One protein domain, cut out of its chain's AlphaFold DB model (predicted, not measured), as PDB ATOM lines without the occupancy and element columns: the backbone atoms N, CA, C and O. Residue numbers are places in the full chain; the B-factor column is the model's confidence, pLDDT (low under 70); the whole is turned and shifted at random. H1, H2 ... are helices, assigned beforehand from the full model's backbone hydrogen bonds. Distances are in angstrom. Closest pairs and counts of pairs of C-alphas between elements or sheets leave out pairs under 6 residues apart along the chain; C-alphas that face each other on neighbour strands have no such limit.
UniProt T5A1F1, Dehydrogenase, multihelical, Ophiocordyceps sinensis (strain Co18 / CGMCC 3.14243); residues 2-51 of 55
ATOM      1  N   ALA A   2     -42.399 -31.819  15.991       82.00
ATOM      2  CA  ALA A   2     -43.173 -30.738  15.348       82.00
ATOM      3  C   ALA A   2     -44.663 -30.808  15.739       82.00
ATOM      4  O   ALA A   2     -45.309 -29.792  15.967       82.00
ATOM      5  N   LYS A   3     -45.179 -32.031  15.920       86.25
ATOM      6  CA  LYS A   3     -46.500 -32.303  16.502       86.25
ATOM      7  C   LYS A   3     -46.701 -31.662  17.884       86.25
ATOM      8  O   LYS A   3     -47.726 -31.030  18.099       86.25
ATOM      9  N   ASP A   4     -45.748 -31.815  18.800       89.25
ATOM     10  CA  ASP A   4     -45.870 -31.330  20.182       89.25
ATOM     11  C   ASP A   4     -45.816 -29.800  20.229       89.25
ATOM     12  O   ASP A   4     -46.621 -29.172  20.913       89.25
ATOM     13  N   LEU A   5     -44.952 -29.191  19.404       91.06
ATOM     14  CA  LEU A   5     -44.928 -27.740  19.214       91.06
ATOM     15  C   LEU A   5     -46.261 -27.224  18.653       91.06
ATOM     16  O   LEU A   5     -46.804 -26.255  19.175       91.06
ATOM     17  N   ARG A   6     -46.843 -27.894  17.648       93.62
ATOM     18  CA  ARG A   6     -48.169 -27.529  17.116       93.62
ATOM     19  C   ARG A   6     -49.263 -27.625  18.180       93.62
ATOM     20  O   ARG A   6     -50.109 -26.740  18.240       93.62
ATOM     21  N   LEU A   7     -49.242 -28.659  19.023       95.94
ATOM     22  CA  LEU A   7     -50.192 -28.789  20.135       95.94
ATOM     23  C   LEU A   7     -50.041 -27.638  21.139       95.94
ATOM     24  O   LEU A   7     -51.039 -27.037  21.528       95.94
ATOM     25  N   ALA A   8     -48.806 -27.272  21.494       95.25
ATOM     26  CA  ALA A   8     -48.541 -26.129  22.366       95.25
ATOM     27  C   ALA A   8     -49.012 -24.799  21.748       95.25
ATOM     28  O   ALA A   8     -49.579 -23.967  22.449       95.25
ATOM     29  N   MET A   9     -48.834 -24.612  20.436       96.81
ATOM     30  CA  MET A   9     -49.327 -23.431  19.714       96.81
ATOM     31  C   MET A   9     -50.857 -23.336  19.720       96.81
ATOM     32  O   MET A   9     -51.394 -22.240  19.869       96.81
ATOM     33  N   VAL A  10     -51.563 -24.462  19.568       97.75
ATOM     34  CA  VAL A  10     -53.032 -24.506  19.668       97.75
ATOM     35  C   VAL A  10     -53.473 -24.109  21.075       97.75
ATOM     36  O   VAL A  10     -54.248 -23.166  21.215       97.75
ATOM     37  N   ALA A  11     -52.905 -24.733  22.109       97.94
ATOM     38  CA  ALA A  11     -53.237 -24.416  23.497       97.94
ATOM     39  C   ALA A  11     -52.925 -22.948  23.854       97.94
ATOM     40  O   ALA A  11     -53.729 -22.278  24.497       97.94
ATOM     41  N   ALA A  12     -51.786 -22.415  23.397       97.69
ATOM     42  CA  ALA A  12     -51.420 -21.015  23.602       97.69
ATOM     43  C   ALA A  12     -52.419 -20.057  22.934       97.69
ATOM     44  O   ALA A  12     -52.808 -19.057  23.536       97.69
ATOM     45  N   ARG A  13     -52.870 -20.382  21.716       97.44
ATOM     46  CA  ARG A  13     -53.890 -19.610  20.995       97.44
ATOM     47  C   ARG A  13     -55.234 -19.630  21.721       97.44
ATOM     48  O   ARG A  13     -55.855 -18.579  21.843       97.44
ATOM     49  N   GLU A  14     -55.661 -20.791  22.208       98.31
ATOM     50  CA  GLU A  14     -56.904 -20.948  22.978       98.31
ATOM     51  C   GLU A  14     -56.853 -20.200  24.316       98.31
ATOM     52  O   GLU A  14     -57.848 -19.615  24.736       98.31
ATOM     53  N   ALA A  15     -55.682 -20.155  24.954       98.12
ATOM     54  CA  ALA A  15     -55.462 -19.437  26.206       98.12
ATOM     55  C   ALA A  15     -55.233 -17.921  26.032       98.12
ATOM     56  O   ALA A  15     -55.075 -17.215  27.027       98.12
ATOM     57  N   GLY A  16     -55.160 -17.409  24.796       97.62
ATOM     58  CA  GLY A  16     -54.806 -16.009  24.532       97.62
ATOM     59  C   GLY A  16     -53.373 -15.644  24.949       97.62
ATOM     60  O   GLY A  16     -53.079 -14.480  25.215       97.62
ATOM     61  N   ALA A  17     -52.479 -16.630  25.035       97.88
ATOM     62  CA  ALA A  17     -51.088 -16.424  25.410       97.88
ATOM     63  C   ALA A  17     -50.279 -15.791  24.265       97.88
ATOM     64  O   ALA A  17     -50.544 -16.007  23.080       97.88
ATOM     65  N   ASN A  18     -49.240 -15.029  24.620       96.88
ATOM     66  CA  ASN A  18     -48.349 -14.425  23.634       96.88
ATOM     67  C   ASN A  18     -47.489 -15.496  22.937       96.88
ATOM     68  O   ASN A  18     -46.707 -16.197  23.578       96.88
ATOM     69  N   MET A  19     -47.587 -15.579  21.612       95.81
ATOM     70  CA  MET A  19     -46.867 -16.535  20.766       95.81
ATOM     71  C   MET A  19     -45.596 -15.922  20.153       95.81
ATOM     72  O   MET A  19     -45.337 -16.074  18.962       95.81
ATOM     73  N   ALA A  20     -44.791 -15.237  20.970       96.56
ATOM     74  CA  ALA A  20     -43.698 -14.365  20.519       96.56
ATOM     75  C   ALA A  20     -42.688 -15.013  19.549       96.56
ATOM     76  O   ALA A  20     -42.129 -14.324  18.702       96.56
ATOM     77  N   LEU A  21     -42.446 -16.324  19.668       95.81
ATOM     78  CA  LEU A  21     -41.477 -17.065  18.846       95.81
ATOM     79  C   LEU A  21     -42.076 -18.296  18.152       95.81
ATOM     80  O   LEU A  21     -41.338 -19.077  17.553       95.81
ATOM     81  N   ALA A  22     -43.393 -18.497  18.241       95.44
ATOM     82  CA  ALA A  22     -44.026 -19.761  17.870       95.44
ATOM     83  C   ALA A  22     -43.810 -20.127  16.392       95.44
ATOM     84  O   ALA A  22     -43.362 -21.231  16.090       95.44
ATOM     85  N   ASP A  23     -44.055 -19.181  15.483       95.19
ATOM     86  CA  ASP A  23     -43.924 -19.418  14.042       95.19
ATOM     87  C   ASP A  23     -42.463 -19.632  13.627       95.19
ATOM     88  O   ASP A  23     -42.158 -20.523  12.835       95.19
ATOM     89  N   SER A  24     -41.542 -18.861  14.217       95.75
ATOM     90  CA  SER A  24     -40.103 -19.021  13.968       95.75
ATOM     91  C   SER A  24     -39.602 -20.381  14.455       95.75
ATOM     92  O   SER A  24     -38.862 -21.059  13.743       95.75
ATOM     93  N   ALA A  25     -40.043 -20.818  15.638       93.19
ATOM     94  CA  ALA A  25     -39.736 -22.148  16.146       93.19
ATOM     95  C   ALA A  25     -40.311 -23.238  15.228       93.19
ATOM     96  O   ALA A  25     -39.592 -24.170  14.869       93.19
ATOM     97  N   LEU A  26     -41.566 -23.109  14.785       93.00
ATOM     98  CA  LEU A  26     -42.194 -24.091  13.899       93.00
ATOM     99  C   LEU A  26     -41.445 -24.219  12.569       93.00
ATOM    100  O   LEU A  26     -41.179 -25.338  12.133       93.00
ATOM    101  N   ALA A  27     -41.034 -23.097  11.971       93.12
ATOM    102  CA  ALA A  27     -40.265 -23.091  10.729       93.12
ATOM    103  C   ALA A  27     -38.935 -23.854  10.861       93.12
ATOM    104  O   ALA A  27     -38.574 -24.633   9.977       93.12
ATOM    105  N   VAL A  28     -38.226 -23.685  11.983       92.50
ATOM    106  CA  VAL A  28     -36.984 -24.426  12.262       92.50
ATOM    107  C   VAL A  28     -37.256 -25.926  12.387       92.50
ATOM    108  O   VAL A  28     -36.522 -26.731  11.815       92.50
ATOM    109  N   TYR A  29     -38.321 -26.312  13.090       89.94
ATOM    110  CA  TYR A  29     -38.686 -27.720  13.266       89.94
ATOM    111  C   TYR A  29     -39.042 -28.388  11.936       89.94
ATOM    112  O   TYR A  29     -38.550 -29.477  11.645       89.94
ATOM    113  N   GLU A  30     -39.856 -27.730  11.110       89.19
ATOM    114  CA  GLU A  30     -40.227 -28.235   9.785       89.19
ATOM    115  C   GLU A  30     -39.021 -28.327   8.841       89.19
ATOM    116  O   GLU A  30     -38.933 -29.256   8.038       89.19
ATOM    117  N   ALA A  31     -38.088 -27.373   8.915       89.81
ATOM    118  CA  ALA A  31     -36.864 -27.405   8.121       89.81
ATOM    119  C   ALA A  31     -35.925 -28.538   8.562       89.81
ATOM    120  O   ALA A  31     -35.382 -29.247   7.713       89.81
ATOM    121  N   ALA A  32     -35.782 -28.750   9.873       88.50
ATOM    122  CA  ALA A  32     -34.995 -29.846  10.425       88.50
ATOM    123  C   ALA A  32     -35.585 -31.213  10.034       88.50
ATOM    124  O   ALA A  32     -34.853 -32.072   9.557       88.50
ATOM    125  N   GLU A  33     -36.904 -31.406  10.137       83.12
ATOM    126  CA  GLU A  33     -37.574 -32.682   9.825       83.12
ATOM    127  C   GLU A  33     -37.430 -33.110   8.350       83.12
ATOM    128  O   GLU A  33     -37.412 -34.302   8.041       83.12
ATOM    129  N   LYS A  34     -37.273 -32.149   7.429       85.06
ATOM    130  CA  LYS A  34     -37.046 -32.417   5.998       85.06
ATOM    131  C   LYS A  34     -35.645 -32.947   5.693       85.06
ATOM    132  O   LYS A  34     -35.425 -33.477   4.601       85.06
ATOM    133  N   ARG A  35     -34.685 -32.806   6.612       84.31
ATOM    134  CA  ARG A  35     -33.328 -33.311   6.400       84.31
ATOM    135  C   ARG A  35     -33.259 -34.815   6.651       84.31
ATOM    136  O   ARG A  35     -33.717 -35.325   7.672       84.31
ATOM    137  N   HIS A  36     -32.626 -35.531   5.727       77.81
ATOM    138  CA  HIS A  36     -32.474 -36.985   5.804       77.81
ATOM    139  C   HIS A  36     -31.688 -37.438   7.049       77.81
ATOM    140  O   HIS A  36     -31.979 -38.499   7.592       77.81
ATOM    141  N   ASP A  37     -30.748 -36.623   7.537       75.69
ATOM    142  CA  ASP A  37     -29.945 -36.877   8.738       75.69
ATOM    143  C   ASP A  37     -30.655 -36.510  10.056       75.69
ATOM    144  O   ASP A  37     -30.103 -36.714  11.139       75.69
ATOM    145  N   CYS A  38     -31.892 -36.016   9.964       71.69
ATOM    146  CA  CYS A  38     -32.734 -35.586  11.081       71.69
ATOM    147  C   CYS A  38     -34.064 -36.362  11.167       71.69
ATOM    148  O   CYS A  38     -34.871 -36.134  12.068       71.69
ATOM    149  N   LYS A  39     -34.324 -37.299  10.249       68.06
ATOM    150  CA  LYS A  39     -35.576 -38.064  10.228       68.06
ATOM    151  C   LYS A  39     -35.665 -39.018  11.429       68.06
ATOM    152  O   LYS A  39     -34.771 -39.832  11.642       68.06
ATOM    153  N   GLY A  40     -36.770 -38.953  12.178       66.81
ATOM    154  CA  GLY A  40     -37.076 -39.882  13.278       66.81
ATOM    155  C   GLY A  40     -36.329 -39.633  14.595       66.81
ATOM    156  O   GLY A  40     -36.320 -40.512  15.450       66.81
ATOM    157  N   ARG A  41     -35.702 -38.465  14.759       70.25
ATOM    158  CA  ARG A  41     -34.915 -38.092  15.945       70.25
ATOM    159  C   ARG A  41     -35.619 -37.018  16.798       70.25
ATOM    160  O   ARG A  41     -36.605 -36.418  16.369       70.25
ATOM    161  N   ASP A  42     -35.121 -36.825  18.018       76.00
ATOM    162  CA  ASP A  42     -35.643 -35.901  19.039       76.00
ATOM    163  C   ASP A  42     -35.057 -34.472  18.926       76.00
ATOM    164  O   ASP A  42     -34.604 -34.070  17.856       76.00
ATOM    165  N   PHE A  43     -35.081 -33.674  20.008       70.00
ATOM    166  CA  PHE A  43     -34.681 -32.255  20.023       70.00
ATOM    167  C   PHE A  43     -33.245 -32.029  19.544       70.00
ATOM    168  O   PHE A  43     -32.923 -30.939  19.058       70.00
ATOM    169  N   SER A  44     -32.420 -33.071  19.605       76.00
ATOM    170  CA  SER A  44     -31.081 -33.108  19.030       76.00
ATOM    171  C   SER A  44     -31.035 -32.681  17.555       76.00
ATOM    172  O   SER A  44     -30.090 -32.004  17.147       76.00
ATOM    173  N   VAL A  45     -32.084 -32.935  16.758       79.62
ATOM    174  CA  VAL A  45     -32.109 -32.518  15.340       79.62
ATOM    175  C   VAL A  45     -32.200 -31.026  15.149       79.62
ATOM    176  O   VAL A  45     -31.620 -30.504  14.204       79.62
ATOM    177  N   VAL A  46     -32.928 -30.340  16.028       86.88
ATOM    178  CA  VAL A  46     -33.058 -28.886  15.972       86.88
ATOM    179  C   VAL A  46     -31.725 -28.268  16.365       86.88
ATOM    180  O   VAL A  46     -31.232 -27.387  15.670       86.88
ATOM    181  N   TYR A  47     -31.096 -28.791  17.420       86.88
ATOM    182  CA  TYR A  47     -29.767 -28.355  17.831       86.88
ATOM    183  C   TYR A  47     -28.725 -28.556  16.716       86.88
ATOM    184  O   TYR A  47     -28.058 -27.597  16.331       86.88
ATOM    185  N   ARG A  48     -28.660 -29.748  16.106       85.88
ATOM    186  CA  ARG A  48     -27.798 -30.037  14.943       85.88
ATOM    187  C   ARG A  48     -28.120 -29.156  13.737       85.88
ATOM    188  O   ARG A  48     -27.210 -28.663  13.074       85.88
ATOM    189  N   TYR A  49     -29.403 -28.959  13.428       87.44
ATOM    190  CA  TYR A  49     -29.845 -28.114  12.315       87.44
ATOM    191  C   TYR A  49     -29.327 -26.680  12.462       87.44
ATOM    192  O   TYR A  49     -28.895 -26.082  11.480       87.44
ATOM    193  N   LEU A  50     -29.304 -26.171  13.694       90.25
ATOM    194  CA  LEU A  50     -28.770 -24.855  14.041       90.25
ATOM    195  C   LEU A  50     -27.231 -24.815  14.124       90.25
ATOM    196  O   LEU A  50     -26.670 -23.787  14.492       90.25
ATOM    197  N   GLY A  51     -26.537 -25.903  13.772       89.62
ATOM    198  CA  GLY A  51     -25.073 -25.993  13.789       89.62
ATOM    199  C   GLY A  51     -24.479 -26.461  15.119       89.62
ATOM    200  O   GLY A  51     -23.262 -26.408  15.299       89.62
TER     201      GLY A  51
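What this domain is: This is residues 2 to 51 of the 55 residues of the protein "Dehydrogenase, multihelical" of Ophiocordyceps sinensis (strain Co18 / CGMCC 3.14243) (UniProt T5A1F1). Two helices, H1 and H2, make a helical hairpin whose arms run nearly antiparallel but are slid along each other, with a short third helix, H3, set crosswise at the far end of H2. H1 and H2 give the body its long axis; the link from H1 to H2 turns at one end of that axis, and the link from H2 to H3 turns at the other. The printed part has 50 residues with three named helices, in the order H1, H2, H3, and no named strand; 31 of the 50 residues are in these helices, and the class is all helix. The whole is only just loose, close to compact, with a radius of gyration of the C-alphas of 11.9 A, and it is only just elongated, spanning 36 by 18 by 14 A.

Where its parts are: H1 takes residues 2 to 14, 18.5 A from first to last C-alpha, and begins at C-alpha 2 at (-43.173, -30.738, 15.348). Residues 15 to 21 follow as a link. H2 takes residues 22 to 33, 16.5 A long, and begins at C-alpha 22 at (-44.026, -19.761, 17.870). After the link of residues 34 to 43, H3 takes residues 44 to 49, 8.5 A long, and ends at C-alpha 49 at (-29.845, -28.114, 12.315). Residues 50 and 51 close the printed part.

How they stand to each other: H1 and H2 form a helical hairpin: they touch and run opposite ways at a shallow tilt of 14 degrees. Their closest C-alphas are those of Ala 2 and Tyr 29, 5.8 A apart, and their centres are 12.6 A apart. H2 touches H3 with residues 28 to 33 alone. The closest C-alphas there are those of Ala 32 and Tyr 49, 5.8 A apart. The lines of H2 and H3 are about perpendicular, at 88 degrees, and their centres are 11.0 A apart. H1 and H3 are apart. In H1, H2 and H3 every pair of O i and N i+4 is within hydrogen-bond range.

The domain as a whole: The two C-alphas farthest apart are those of Gly 16 and Asp 37, at 36.1 A; Gly 16 is in the link from H1 to H2 and Asp 37 in the link from H2 to H3. Both links are short, with 7 and 10 residues. The C-alphas of Ala 2 and Gly 51 are 18.8 A apart. The printed part has no cut. The mean pLDDT of the printed part is 88.5, and it is under 70 at residues 39 to 40, in the link from H2 to H3.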